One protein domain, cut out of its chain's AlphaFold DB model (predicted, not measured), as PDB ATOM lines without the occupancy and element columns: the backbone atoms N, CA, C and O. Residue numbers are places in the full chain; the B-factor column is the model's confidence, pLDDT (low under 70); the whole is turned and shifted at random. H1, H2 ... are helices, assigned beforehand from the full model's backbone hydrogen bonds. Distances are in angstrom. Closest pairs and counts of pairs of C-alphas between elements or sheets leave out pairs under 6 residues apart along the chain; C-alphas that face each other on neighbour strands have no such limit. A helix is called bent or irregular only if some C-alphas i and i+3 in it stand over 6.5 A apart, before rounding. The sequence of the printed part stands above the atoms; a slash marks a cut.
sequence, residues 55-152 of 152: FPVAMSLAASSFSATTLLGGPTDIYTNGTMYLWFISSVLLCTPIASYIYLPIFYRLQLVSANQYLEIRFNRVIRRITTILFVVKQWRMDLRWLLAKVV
ATOM      1  N   PHE A  55     -35.519 -53.510  39.845       78.06
ATOM      2  CA  PHE A  55     -35.529 -54.685  38.976       78.06
ATOM      3  C   PHE A  55     -36.262 -54.464  37.633       78.06
ATOM      4  O   PHE A  55     -35.626 -54.626  36.591       78.06
ATOM      5  N   PRO A  56     -37.545 -54.038  37.586       79.50
ATOM      6  CA  PRO A  56     -38.217 -53.753  36.314       79.50
ATOM      7  C   PRO A  56     -37.594 -52.583  35.543       79.50
ATOM      8  O   PRO A  56     -37.613 -52.591  34.315       79.50
ATOM      9  N   VAL A  57     -36.998 -51.604  36.233       78.00
ATOM     10  CA  VAL A  57     -36.292 -50.491  35.575       78.00
ATOM     11  C   VAL A  57     -35.041 -50.995  34.853       78.00
ATOM     12  O   VAL A  57     -34.839 -50.677  33.682       78.00
ATOM     13  N   ALA A  58     -34.233 -51.829  35.515       79.81
ATOM     14  CA  ALA A  58     -33.058 -52.447  34.905       79.81
ATOM     15  C   ALA A  58     -33.443 -53.348  33.721       79.81
ATOM     16  O   ALA A  58     -32.823 -53.264  32.662       79.81
ATOM     17  N   MET A  59     -34.510 -54.142  33.865       80.31
ATOM     18  CA  MET A  59     -35.042 -54.979  32.784       80.31
ATOM     19  C   MET A  59     -35.504 -54.150  31.580       80.31
ATOM     20  O   MET A  59     -35.186 -54.498  30.446       80.31
ATOM     21  N   SER A  60     -36.196 -53.028  31.798       82.25
ATOM     22  CA  SER A  60     -36.616 -52.130  30.714       82.25
ATOM     23  C   SER A  60     -35.424 -51.480  30.002       82.25
ATOM     24  O   SER A  60     -35.444 -51.323  28.780       82.25
ATOM     25  N   LEU A  61     -34.383 -51.099  30.748       79.31
ATOM     26  CA  LEU A  61     -33.169 -50.507  30.180       79.31
ATOM     27  C   LEU A  61     -32.381 -51.531  29.349       79.31
ATOM     28  O   LEU A  61     -31.931 -51.220  28.244       79.31
ATOM     29  N   ALA A  62     -32.268 -52.763  29.852       80.62
ATOM     30  CA  ALA A  62     -31.670 -53.872  29.121       80.62
ATOM     31  C   ALA A  62     -32.463 -54.174  27.842       80.62
ATOM     32  O   ALA A  62     -31.880 -54.205  26.763       80.62
ATOM     33  N   ALA A  63     -33.793 -54.286  27.934       80.88
ATOM     34  CA  ALA A  63     -34.663 -54.516  26.781       80.88
ATOM     35  C   ALA A  63     -34.514 -53.429  25.700       80.88
ATOM     36  O   ALA A  63     -34.440 -53.745  24.519       80.88
ATOM     37  N   SER A  64     -34.388 -52.159  26.100       82.88
ATOM     38  CA  SER A  64     -34.210 -51.031  25.168       82.88
ATOM     39  C   SER A  64     -32.853 -51.032  24.452       82.88
ATOM     40  O   SER A  64     -32.701 -50.384  23.418       82.88
ATOM     41  N   SER A  65     -31.855 -51.725  25.005       76.75
ATOM     42  CA  SER A  65     -30.497 -51.765  24.450       76.75
ATOM     43  C   SER A  65     -30.361 -52.767  23.298       76.75
ATOM     44  O   SER A  65     -29.421 -52.674  22.510       76.75
ATOM     45  N   PHE A  66     -31.298 -53.709  23.172       78.75
ATOM     46  CA  PHE A  66     -31.308 -54.700  22.104       78.75
ATOM     47  C   PHE A  66     -32.160 -54.201  20.937       78.75
ATOM     48  O   PHE A  66     -33.387 -54.230  20.980       78.75
ATOM     49  N   SER A  67     -31.502 -53.741  19.874       79.31
ATOM     50  CA  SER A  67     -32.170 -53.404  18.614       79.31
ATOM     51  C   SER A  67     -32.018 -54.536  17.596       79.31
ATOM     52  O   SER A  67     -31.093 -55.350  17.678       79.31
ATOM     53  N   ALA A  68     -32.893 -54.565  16.585       74.81
ATOM     54  CA  ALA A  68     -32.814 -55.502  15.459       74.81
ATOM     55  C   ALA A  68     -31.454 -55.434  14.737       74.81
ATOM     56  O   ALA A  68     -30.972 -56.425  14.189       74.81
ATOM     57  N   THR A  69     -30.805 -54.271  14.789       70.06
ATOM     58  CA  THR A  69     -29.478 -54.047  14.216       70.06
ATOM     59  C   THR A  69     -28.383 -54.813  14.949       70.06
ATOM     60  O   THR A  69     -27.462 -55.293  14.304       70.06
ATOM     61  N   THR A  70     -28.490 -54.995  16.265       79.62
ATOM     62  CA  THR A  70     -27.546 -55.807  17.043       79.62
ATOM     63  C   THR A  70     -27.749 -57.294  16.772       79.62
ATOM     64  O   THR A  70     -26.775 -58.034  16.691       79.62
ATOM     65  N   LEU A  71     -28.998 -57.728  16.578       80.12
ATOM     66  CA  LEU A  71     -29.316 -59.129  16.301       80.12
ATOM     67  C   LEU A  71     -28.785 -59.585  14.932       80.12
ATOM     68  O   LEU A  71     -28.260 -60.686  14.815       80.12
ATOM     69  N   LEU A  72     -28.895 -58.729  13.911       81.12
ATOM     70  CA  LEU A  72     -28.367 -58.996  12.568       81.12
ATOM     71  C   LEU A  72     -26.877 -58.631  12.430       81.12
ATOM     72  O   LEU A  72     -26.126 -59.304  11.725       81.12
ATOM     73  N   GLY A  73     -26.436 -57.571  13.108       77.44
ATOM     74  CA  GLY A  73     -25.054 -57.090  13.079       77.44
ATOM     75  C   GLY A  73     -24.094 -57.971  13.874       77.44
ATOM     76  O   GLY A  73     -23.005 -58.251  13.395       77.44
ATOM     77  N   GLY A  74     -24.516 -58.494  15.029       80.81
ATOM     78  CA  GLY A  74     -23.700 -59.351  15.896       80.81
ATOM     79  C   GLY A  74     -23.058 -60.551  15.186       80.81
ATOM     80  O   GLY A  74     -21.834 -60.663  15.216       80.81
ATOM     81  N   PRO A  75     -23.816 -61.432  14.503       79.31
ATOM     82  CA  PRO A  75     -23.221 -62.557  13.780       79.31
ATOM     83  C   PRO A  75     -22.356 -62.105  12.597       79.31
ATOM     84  O   PRO A  75     -21.348 -62.742  12.314       79.31
ATOM     85  N   THR A  76     -22.702 -60.990  11.945       80.81
ATOM     86  CA  THR A  76     -21.906 -60.411  10.848       80.81
ATOM     87  C   THR A  76     -20.545 -59.918  11.352       80.81
ATOM     88  O   THR A  76     -19.509 -60.183  10.736       80.81
ATOM     89  N   ASP A  77     -20.522 -59.263  12.512       80.56
ATOM     90  CA  ASP A  77     -19.299 -58.778  13.152       80.56
ATOM     91  C   ASP A  77     -18.444 -59.932  13.688       80.56
ATOM     92  O   ASP A  77     -17.222 -59.894  13.568       80.56
ATOM     93  N   ILE A  78     -19.059 -60.989  14.228       85.44
ATOM     94  CA  ILE A  78     -18.339 -62.202  14.651       85.44
ATOM     95  C   ILE A  78     -17.753 -62.932  13.439       85.44
ATOM     96  O   ILE A  78     -16.623 -63.408  13.500       85.44
ATOM     97  N   TYR A  79     -18.485 -63.007  12.328       81.12
ATOM     98  CA  TYR A  79     -18.015 -63.688  11.123       81.12
ATOM     99  C   TYR A  79     -16.837 -62.961  10.460       81.12
ATOM    100  O   TYR A  79     -15.915 -63.600   9.962       81.12
ATOM    101  N   THR A  80     -16.843 -61.626  10.478       84.00
ATOM    102  CA  THR A  80     -15.796 -60.802   9.850       84.00
ATOM    103  C   THR A  80     -14.600 -60.537  10.766       84.00
ATOM    104  O   THR A  80     -13.463 -60.595  10.305       84.00
ATOM    105  N   ASN A  81     -14.831 -60.278  12.058       80.06
ATOM    106  CA  ASN A  81     -13.792 -59.883  13.018       80.06
ATOM    107  C   ASN A  81     -13.436 -60.980  14.043       80.06
ATOM    108  O   ASN A  81     -12.553 -60.775  14.884       80.06
ATOM    109  N   GLY A  82     -14.103 -62.138  14.003       82.19
ATOM    110  CA  GLY A  82     -13.805 -63.304  14.839       82.19
ATOM    111  C   GLY A  82     -13.742 -62.974  16.333       82.19
ATOM    112  O   GLY A  82     -14.676 -62.434  16.929       82.19
ATOM    113  N   THR A  83     -12.594 -63.272  16.943       82.12
ATOM    114  CA  THR A  83     -12.315 -63.094  18.377       82.12
ATOM    115  C   THR A  83     -12.333 -61.628  18.830       82.12
ATOM    116  O   THR A  83     -12.530 -61.359  20.014       82.12
ATOM    117  N   MET A  84     -12.177 -60.653  17.925       84.31
ATOM    118  CA  MET A  84     -12.135 -59.229  18.295       84.31
ATOM    119  C   MET A  84     -13.481 -58.726  18.851       84.31
ATOM    120  O   MET A  84     -13.511 -57.833  19.700       84.31
ATOM    121  N   TYR A  85     -14.589 -59.359  18.454       82.69
ATOM    122  CA  TYR A  85     -15.926 -59.058  18.971       82.69
ATOM    123  C   TYR A  85     -16.067 -59.354  20.477       82.69
ATOM    124  O   TYR A  85     -16.750 -58.624  21.197       82.69
ATOM    125  N   LEU A  86     -15.356 -60.363  20.998       84.00
ATOM    126  CA  LEU A  86     -15.340 -60.661  22.438       84.00
ATOM    127  C   LEU A  86     -14.732 -59.515  23.249       84.00
ATOM    128  O   LEU A  86     -15.156 -59.262  24.383       84.00
ATOM    129  N   TRP A  87     -13.772 -58.790  22.668       86.81
ATOM    130  CA  TRP A  87     -13.169 -57.653  23.349       86.81
ATOM    131  C   TRP A  87     -14.149 -56.469  23.433       86.81
ATOM    132  O   TRP A  87     -14.248 -55.788  24.456       86.81
ATOM    133  N   PHE A  88     -14.968 -56.276  22.398       85.38
ATOM    134  CA  PHE A  88     -16.057 -55.302  22.432       85.38
ATOM    135  C   PHE A  88     -17.088 -55.644  23.517       85.38
ATOM    136  O   PHE A  88     -17.398 -54.794  24.354       85.38
ATOM    137  N   ILE A  89     -17.559 -56.898  23.566       85.62
ATOM    138  CA  ILE A  89     -18.524 -57.343  24.586       85.62
ATOM    139  C   ILE A  89     -17.968 -57.131  25.998       85.62
ATOM    140  O   ILE A  89     -18.649 -56.560  26.850       85.62
ATOM    141  N   SER A  90     -16.727 -57.552  26.246       87.50
ATOM    142  CA  SER A  90     -16.132 -57.456  27.585       87.50
ATOM    143  C   SER A  90     -15.923 -55.997  28.009       87.50
ATOM    144  O   SER A  90     -16.154 -55.653  29.167       87.50
ATOM    145  N   SER A  91     -15.570 -55.112  27.069       89.12
ATOM    146  CA  SER A  91     -15.452 -53.670  27.330       89.12
ATOM    147  C   SER A  91     -16.792 -53.046  27.724       89.12
ATOM    148  O   SER A  91     -16.853 -52.275  28.681       89.12
ATOM    149  N   VAL A  92     -17.880 -53.394  27.028       86.69
ATOM    150  CA  VAL A  92     -19.232 -52.918  27.372       86.69
ATOM    151  C   VAL A  92     -19.636 -53.425  28.756       86.69
ATOM    152  O   VAL A  92     -20.072 -52.636  29.590       86.69
ATOM    153  N   LEU A  93     -19.412 -54.710  29.034       88.25
ATOM    154  CA  LEU A  93     -19.789 -55.346  30.298       88.25
ATOM    155  C   LEU A  93     -19.071 -54.730  31.512       88.25
ATOM    156  O   LEU A  93     -19.677 -54.613  32.576       88.25
ATOM    157  N   LEU A  94     -17.825 -54.275  31.349       91.12
ATOM    158  CA  LEU A  94     -17.070 -53.563  32.388       91.12
ATOM    159  C   LEU A  94     -17.442 -52.076  32.494       91.12
ATOM    160  O   LEU A  94     -17.575 -51.550  33.600       91.12
ATOM    161  N   CYS A  95     -17.645 -51.384  31.371       88.88
ATOM    162  CA  CYS A  95     -17.985 -49.958  31.369       88.88
ATOM    163  C   CYS A  95     -19.386 -49.679  31.929       88.88
ATOM    164  O   CYS A  95     -19.574 -48.668  32.606       88.88
ATOM    165  N   THR A  96     -20.371 -50.549  31.683       85.88
ATOM    166  CA  THR A  96     -21.758 -50.362  32.139       85.88
ATOM    167  C   THR A  96     -21.897 -50.190  33.661       85.88
ATOM    168  O   THR A  96     -22.490 -49.188  34.073       85.88
ATOM    169  N   PRO A  97     -21.367 -51.079  34.527       86.75
ATOM    170  CA  PRO A  97     -21.472 -50.903  35.973       86.75
ATOM    171  C   PRO A  97     -20.721 -49.654  36.443       86.75
ATOM    172  O   PRO A  97     -21.278 -48.880  37.219       86.75
ATOM    173  N   ILE A  98     -19.517 -49.396  35.924       89.00
ATOM    174  CA  ILE A  98     -18.711 -48.218  36.291       89.00
ATOM    175  C   ILE A  98     -19.467 -46.925  35.967       89.00
ATOM    176  O   ILE A  98     -19.614 -46.051  36.823       89.00
ATOM    177  N   ALA A  99     -20.013 -46.828  34.754       85.06
ATOM    178  CA  ALA A  99     -20.836 -45.701  34.347       85.06
ATOM    179  C   ALA A  99     -22.077 -45.578  35.243       85.06
ATOM    180  O   ALA A  99     -22.394 -44.482  35.703       85.06
ATOM    181  N   SER A 100     -22.750 -46.687  35.561       82.81
ATOM    182  CA  SER A 100     -23.920 -46.649  36.441       82.81
ATOM    183  C   SER A 100     -23.576 -46.094  37.830       82.81
ATOM    184  O   SER A 100     -24.255 -45.182  38.287       82.81
ATOM    185  N   TYR A 101     -22.481 -46.516  38.465       85.12
ATOM    186  CA  TYR A 101     -22.107 -46.021  39.796       85.12
ATOM    187  C   TYR A 101     -21.767 -44.527  39.817       85.12
ATOM    188  O   TYR A 101     -22.065 -43.850  40.799       85.12
ATOM    189  N   ILE A 102     -21.173 -44.000  38.743       84.25
ATOM    190  CA  ILE A 102     -20.767 -42.590  38.663       84.25
ATOM    191  C   ILE A 102     -21.948 -41.692  38.278       84.25
ATOM    192  O   ILE A 102     -22.166 -40.646  38.889       84.25
ATOM    193  N   TYR A 103     -22.729 -42.086  37.271       77.94
ATOM    194  CA  TYR A 103     -23.784 -41.241  36.716       77.94
ATOM    195  C   TYR A 103     -25.098 -41.321  37.503       77.94
ATOM    196  O   TYR A 103     -25.784 -40.305  37.639       77.94
ATOM    197  N   LEU A 104     -25.452 -42.482  38.066       77.62
ATOM    198  CA  LEU A 104     -26.697 -42.664  38.823       77.62
ATOM    199  C   LEU A 104     -26.861 -41.680  40.004       77.62
ATOM    200  O   LEU A 104     -27.933 -41.074  40.095       77.62
ATOM    201  N   PRO A 105     -25.854 -41.417  40.868       76.69
ATOM    202  CA  PRO A 105     -26.010 -40.448  41.959       76.69
ATOM    203  C   PRO A 105     -26.184 -39.005  41.461       76.69
ATOM    204  O   PRO A 105     -26.846 -38.206  42.125       76.69
ATOM    205  N   ILE A 106     -25.630 -38.668  40.293       76.88
ATOM    206  CA  ILE A 106     -25.755 -37.336  39.686       76.88
ATOM    207  C   ILE A 106     -27.180 -37.139  39.156       76.88
ATOM    208  O   ILE A 106     -27.829 -36.141  39.474       76.88
ATOM    209  N   PHE A 107     -27.703 -38.112  38.404       72.56
ATOM    210  CA  PHE A 107     -29.058 -38.034  37.848       72.56
ATOM    211  C   PHE A 107     -30.146 -38.105  38.924       72.56
ATOM    212  O   PHE A 107     -31.151 -37.397  38.820       72.56
ATOM    213  N   TYR A 108     -29.935 -38.885  39.990       71.31
ATOM    214  CA  TYR A 108     -30.906 -38.992  41.080       71.31
ATOM    215  C   TYR A 108     -31.047 -37.680  41.871       71.31
ATOM    216  O   TYR A 108     -32.160 -37.295  42.232       71.31
ATOM    217  N   ARG A 109     -29.945 -36.944  42.087       64.31
ATOM    218  CA  ARG A 109     -29.961 -35.654  42.805       64.31
ATOM    219  C   ARG A 109     -30.627 -34.526  42.020       64.31
ATOM    220  O   ARG A 109     -31.232 -33.653  42.632       64.31
ATOM    221  N   LEU A 110     -30.533 -34.538  40.690       64.12
ATOM    222  CA  LEU A 110     -31.079 -33.472  39.843       64.12
ATOM    223  C   LEU A 110     -32.555 -33.685  39.444       64.12
ATOM    224  O   LEU A 110     -33.152 -32.775  38.876       64.12
ATOM    225  N   GLN A 111     -33.163 -34.841  39.756       62.44
ATOM    226  CA  GLN A 111     -34.592 -35.130  39.530       62.44
ATOM    227  C   GLN A 111     -35.103 -34.840  38.100       62.44
ATOM    228  O   GLN A 111     -36.256 -34.446  37.899       62.44
ATOM    229  N   LEU A 112     -34.255 -35.039  37.089       62.75
ATOM    230  CA  LEU A 112     -34.562 -34.675  35.703       62.75
ATOM    231  C   LEU A 112     -35.373 -35.759  34.997       62.75
ATOM    232  O   LEU A 112     -35.118 -36.948  35.162       62.75
ATOM    233  N   VAL A 113     -36.331 -35.331  34.171       62.12
ATOM    234  CA  VAL A 113     -37.196 -36.218  33.370       62.12
ATOM    235  C   VAL A 113     -36.488 -36.689  32.098       62.12
ATOM    236  O   VAL A 113     -36.849 -37.711  31.528       62.12
ATOM    237  N   SER A 114     -35.461 -35.966  31.639       66.50
ATOM    238  CA  SER A 114     -34.711 -36.330  30.435       66.50
ATOM    239  C   SER A 114     -33.217 -36.040  30.572       66.50
ATOM    240  O   SER A 114     -32.819 -35.011  31.120       66.50
ATOM    241  N   ALA A 115     -32.375 -36.915  30.010       70.88
ATOM    242  CA  ALA A 115     -30.921 -36.721  29.981       70.88
ATOM    243  C   ALA A 115     -30.521 -35.423  29.250       70.88
ATOM    244  O   ALA A 115     -29.573 -34.749  29.640       70.88
ATOM    245  N   ASN A 116     -31.291 -35.006  28.240       67.56
ATOM    246  CA  ASN A 116     -31.050 -33.757  27.509       67.56
ATOM    247  C   ASN A 116     -31.314 -32.501  28.360       67.56
ATOM    248  O   ASN A 116     -30.738 -31.446  28.095       67.56
ATOM    249  N   GLN A 117     -32.149 -32.598  29.397       70.06
ATOM    250  CA  GLN A 117     -32.385 -31.504  30.343       70.06
ATOM    251  C   GLN A 117     -31.153 -31.241  31.220       70.06
ATOM    252  O   GLN A 117     -30.901 -30.101  31.594       70.06
ATOM    253  N   TYR A 118     -30.331 -32.263  31.481       74.31
ATOM    254  CA  TYR A 118     -29.063 -32.090  32.193       74.31
ATOM    255  C   TYR A 118     -28.106 -31.175  31.413       74.31
ATOM    256  O   TYR A 118     -27.501 -30.263  31.976       74.31
ATOM    257  N   LEU A 119     -28.033 -31.365  30.092       69.56
ATOM    258  CA  LEU A 119     -27.213 -30.539  29.203       69.56
ATOM    259  C   LEU A 119     -27.703 -29.085  29.128       69.56
ATOM    260  O   LEU A 119     -26.891 -28.171  28.977       69.56
ATOM    261  N   GLU A 120     -29.011 -28.852  29.273       76.50
ATOM    262  CA  GLU A 120     -29.575 -27.500  29.342       76.50
ATOM    263  C   GLU A 120     -29.120 -26.753  30.597       76.50
ATOM    264  O   GLU A 120     -28.724 -25.596  30.487       76.50
ATOM    265  N   ILE A 121     -29.134 -27.417  31.758       74.94
ATOM    266  CA  ILE A 121     -28.743 -26.817  33.043       74.94
ATOM    267  C   ILE A 121     -27.246 -26.498  33.060       74.94
ATOM    268  O   ILE A 121     -26.837 -25.479  33.612       74.94
ATOM    269  N   ARG A 122     -26.419 -27.355  32.448       79.12
ATOM    270  CA  ARG A 122     -24.964 -27.171  32.466       79.12
ATOM    271  C   ARG A 122     -24.456 -26.156  31.446       79.12
ATOM    272  O   ARG A 122     -23.456 -25.497  31.743       79.12
ATOM    273  N   PHE A 123     -25.082 -26.073  30.267       75.12
ATOM    274  CA  PHE A 123     -24.542 -25.294  29.156       75.12
ATOM    275  C   PHE A 123     -25.485 -24.236  28.585       75.12
ATOM    276  O   PHE A 123     -25.059 -23.091  28.542       75.12
ATOM    277  N   ASN A 124     -26.680 -24.600  28.082       78.38
ATOM    278  CA  ASN A 124     -27.763 -23.689  27.643       78.38
ATOM    279  C   ASN A 124     -28.855 -24.416  26.820       78.38
ATOM    280  O   ASN A 124     -28.642 -25.498  26.265       78.38
ATOM    281  N   ARG A 125     -30.008 -23.756  26.612       79.88
ATOM    282  CA  ARG A 125     -31.127 -24.224  25.750       79.88
ATOM    283  C   ARG A 125     -30.757 -24.511  24.293       79.88
ATOM    284  O   ARG A 125     -31.445 -25.290  23.629       79.88
ATOM    285  N   VAL A 126     -29.723 -23.856  23.767       82.56
ATOM    286  CA  VAL A 126     -29.252 -24.057  22.385       82.56
ATOM    287  C   VAL A 126     -28.658 -25.454  22.224       82.56
ATOM    288  O   VAL A 126     -29.025 -26.169  21.297       82.56
ATOM    289  N   ILE A 127     -27.834 -25.884  23.181       83.06
ATOM    290  CA  ILE A 127     -27.195 -27.203  23.152       83.06
ATOM    291  C   ILE A 127     -28.239 -28.308  23.258       83.06
ATOM    292  O   ILE A 127     -28.175 -29.252  22.485       83.06
ATOM    293  N   ARG A 128     -29.282 -28.138  24.083       81.69
ATOM    294  CA  ARG A 128     -30.416 -29.078  24.119       81.69
ATOM    295  C   ARG A 128     -31.038 -29.293  22.736       81.69
ATOM    296  O   ARG A 128     -31.279 -30.431  22.346       81.69
ATOM    297  N   ARG A 129     -31.289 -28.212  21.986       82.50
ATOM    298  CA  ARG A 129     -31.858 -28.302  20.629       82.50
ATOM    299  C   ARG A 129     -30.904 -29.009  19.670       82.50
ATOM    300  O   ARG A 129     -31.344 -29.897  18.948       82.50
ATOM    301  N   ILE A 130     -29.617 -28.673  19.713       87.00
ATOM    302  CA  ILE A 130     -28.594 -29.320  18.884       87.00
ATOM    303  C   ILE A 130     -28.495 -30.814  19.213       87.00
ATOM    304  O   ILE A 130     -28.511 -31.625  18.295       87.00
ATOM    305  N   THR A 131     -28.461 -31.206  20.488       84.75
ATOM    306  CA  THR A 131     -28.395 -32.617  20.896       84.75
ATOM    307  C   THR A 131     -29.613 -33.401  20.420       84.75
ATOM    308  O   THR A 131     -29.447 -34.491  19.874       84.75
ATOM    309  N   THR A 132     -30.824 -32.851  20.553       85.25
ATOM    310  CA  THR A 132     -32.038 -33.505  20.041       85.25
ATOM    311  C   THR A 132     -32.000 -33.649  18.518       85.25
ATOM    312  O   THR A 132     -32.286 -34.726  18.006       85.25
ATOM    313  N   ILE A 133     -31.598 -32.601  17.789       89.56
ATOM    314  CA  ILE A 133     -31.475 -32.650  16.323       89.56
ATOM    315  C   ILE A 133     -30.420 -33.681  15.910       89.56
ATOM    316  O   ILE A 133     -30.687 -34.523  15.061       89.56
ATOM    317  N   LEU A 134     -29.245 -33.671  16.542       88.75
ATOM    318  CA  LEU A 134     -28.174 -34.630  16.272       88.75
ATOM    319  C   LEU A 134     -28.609 -36.065  16.551       88.75
ATOM    320  O   LEU A 134     -28.244 -36.955  15.787       88.75
ATOM    321  N   PHE A 135     -29.384 -36.297  17.613       86.75
ATOM    322  CA  PHE A 135     -29.925 -37.615  17.922       86.75
ATOM    323  C   PHE A 135     -30.863 -38.105  16.813       86.75
ATOM    324  O   PHE A 135     -30.666 -39.203  16.293       86.75
ATOM    325  N   VAL A 136     -31.809 -37.264  16.379       88.88
ATOM    326  CA  VAL A 136     -32.739 -37.584  15.280       88.88
ATOM    327  C   VAL A 136     -31.987 -37.835  13.972       88.88
ATOM    328  O   VAL A 136     -32.235 -38.830  13.297       88.88
ATOM    329  N   VAL A 137     -31.017 -36.982  13.636       91.31
ATOM    330  CA  VAL A 137     -30.194 -37.137  12.428       91.31
ATOM    331  C   VAL A 137     -29.356 -38.414  12.490       91.31
ATOM    332  O   VAL A 137     -29.237 -39.117  11.486       91.31
ATOM    333  N   LYS A 138     -28.786 -38.754  13.655       86.81
ATOM    334  CA  LYS A 138     -28.053 -40.015  13.829       86.81
ATOM    335  C   LYS A 138     -28.956 -41.218  13.599       86.81
ATOM    336  O   LYS A 138     -28.533 -42.125  12.885       86.81
ATOM    337  N   GLN A 139     -30.149 -41.207  14.191       86.19
ATOM    338  CA  GLN A 139     -31.123 -42.285  14.053       86.19
ATOM    339  C   GLN A 139     -31.513 -42.467  12.583       86.19
ATOM    340  O   GLN A 139     -31.317 -43.541  12.021       86.19
ATOM    341  N   TRP A 140     -31.923 -41.385  11.920       87.69
ATOM    342  CA  TRP A 140     -32.310 -41.417  10.511       87.69
ATOM    343  C   TRP A 140     -31.175 -41.889   9.593       87.69
ATOM    344  O   TRP A 140     -31.383 -42.719   8.711       87.69
ATOM    345  N   ARG A 141     -29.941 -41.419   9.828       86.75
ATOM    346  CA  ARG A 141     -28.765 -41.864   9.066       86.75
ATOM    347  C   ARG A 141     -28.484 -43.354   9.260       86.75
ATOM    348  O   ARG A 141     -28.041 -44.008   8.319       86.75
ATOM    349  N   MET A 142     -28.674 -43.878  10.468       82.69
ATOM    350  CA  MET A 142     -28.480 -45.300  10.747       82.69
ATOM    351  C   MET A 142     -29.509 -46.148   9.997       82.69
ATOM    352  O   MET A 142     -29.112 -47.101   9.325       82.69
ATOM    353  N   ASP A 143     -30.779 -45.749  10.027       80.81
ATOM    354  CA  ASP A 143     -31.858 -46.433   9.306       80.81
ATOM    355  C   ASP A 143     -31.647 -46.375   7.781       80.81
ATOM    356  O   ASP A 143     -31.775 -47.386   7.091       80.81
ATOM    357  N   LEU A 144     -31.208 -45.229   7.246       84.19
ATOM    358  CA  LEU A 144     -30.903 -45.081   5.820       84.19
ATOM    359  C   LEU A 144     -29.745 -45.986   5.375       84.19
ATOM    360  O   LEU A 144     -29.827 -46.623   4.326       84.19
ATOM    361  N   ARG A 145     -28.675 -46.086   6.176       80.69
ATOM    362  CA  ARG A 145     -27.553 -46.996   5.881       80.69
ATOM    363  C   ARG A 145     -27.991 -48.459   5.866       80.69
ATOM    364  O   ARG A 145     -27.495 -49.218   5.041       80.69
ATOM    365  N   TRP A 146     -28.918 -48.841   6.740       71.25
ATOM    366  CA  TRP A 146     -29.490 -50.187   6.761       71.25
ATOM    367  C   TRP A 146     -30.325 -50.500   5.520       71.25
ATOM    368  O   TRP A 146     -30.240 -51.608   4.996       71.25
ATOM    369  N   LEU A 147     -31.106 -49.535   5.031       77.56
ATOM    370  CA  LEU A 147     -31.876 -49.703   3.797       77.56
ATOM    371  C   LEU A 147     -30.961 -49.830   2.574       77.56
ATOM    372  O   LEU A 147     -31.166 -50.717   1.751       77.56
ATOM    373  N   LEU A 148     -29.917 -49.002   2.488       80.06
ATOM    374  CA  LEU A 148     -28.947 -49.062   1.391       80.06
ATOM    375  C   LEU A 148     -28.176 -50.390   1.370       80.06
ATOM    376  O   LEU A 148     -27.998 -50.964   0.303       80.06
ATOM    377  N   ALA A 149     -27.789 -50.916   2.537       71.62
ATOM    378  CA  ALA A 149     -27.091 -52.199   2.655       71.62
ATOM    379  C   ALA A 149     -27.960 -53.433   2.330       71.62
ATOM    380  O   ALA A 149     -27.429 -54.532   2.245       71.62
ATOM    381  N   LYS A 150     -29.285 -53.276   2.196       63.56
ATOM    382  CA  LYS A 150     -30.192 -54.342   1.735       63.56
ATOM    383  C   LYS A 150     -30.531 -54.257   0.243       63.56
ATOM    384  O   LYS A 150     -31.063 -55.222  -0.293       63.56
ATOM    385  N   VAL A 151     -30.314 -53.100  -0.387       63.97
ATOM    386  CA  VAL A 151     -30.653 -52.842  -1.800       63.97
ATOM    387  C   VAL A 151     -29.449 -53.051  -2.731       63.97
ATOM    388  O   VAL A 151     -29.646 -53.253  -3.926       63.97
ATOM    389  N   VAL A 152     -28.227 -53.032  -2.192       53.50
ATOM    390  CA  VAL A 152     -26.977 -53.400  -2.883       53.50
ATOM    391  C   VAL A 152     -26.570 -54.802  -2.462       53.50
ATOM    392  O   VAL A 152     -26.271 -55.611  -3.364       53.50
TER     393      VAL A 152
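This is residues 55 to 152 of the 152 residues of an uncharacterized protein of Daphnia pulex (UniProt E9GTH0). Two long helices, H3 and H5, form the two long sides of a loose, open frame and run roughly opposite ways with empty space between them. The short helix H4 joins them at one end, H2 folds back from the other end of H3 toward H5 without reaching it, and H1 sticks out to one side without touching another helix. The printed part has 98 residues with five named helices, in the order H1, H2, H3, H4, H5, and no named strand; the class is all helix. The whole is loose, with a radius of gyration of the C-alphas of 17.2 A, and spans 44 by 30 by 24 A.

H3, residues 84 to 110, and H5, residues 125 to 151, are apart. H4, residues 115 to 122, touches residues 126 to 132 of H5 alone; the closest C-alphas are those of Glu 120 and Arg 128, 5.5 A apart. H4 and H5 are a helical hairpin, at a shallow tilt of 34 degrees, only just short of steep, opposite ways. H3 and H4 are near each other, with 6 pairs of C-alphas within 10 A. H2, residues 68 to 81, and H3 only just touch, only at the corner by their link, with 3 pairs of C-alphas within 8 A; the closest are those of Ile 78 and Tyr 85, 5.9 A apart. They stand at a steep tilt of 41 degrees, opposite ways. H2 and H5 are only just apart, at 8.4 A between their closest C-alphas. H1, residues 55 to 65, touches no helix. Every O i to N i+4 pair is within hydrogen-bond range in H1 and H5, against 8 of 10 in H2, 19 of 23 in H3 and 3 of 4 in H4.

H5 measures 39.7 A from C-alpha 125 at (-31.127, -24.224, 25.750) to C-alpha 151 at (-30.653, -52.842, -1.800). H3 measures 38.6 A, beginning at C-alpha 84 at (-12.135, -59.229, 18.295). H3 has a kink of 38 degrees near residue 100, and it is only just irregular: C-alphas 102 and 105 are 6.6 A apart. H2 measures 19.7 A and is neither bent nor irregular, but only just: C-alphas 72 and 75 are 6.4 A apart. H1 measures 15.6 A from C-alpha 55 at (-35.529, -54.685, 38.976), and H4 measures 11.5 A.

The C-alphas of Arg 109 and Val 152 are the two farthest apart, at 49.1 A. The printed part has no cut and ends at the chain's last residue, 152. The four links between the helices are tight. Among the stretches that stand free are residues 55 to 68, of which 55 to 65 belong to H1, and residues 87 to 105 of H3. The mean pLDDT of the printed part is 79.6; it is under 70 at residues 109 to 114, 116, 119 and 150 to 152.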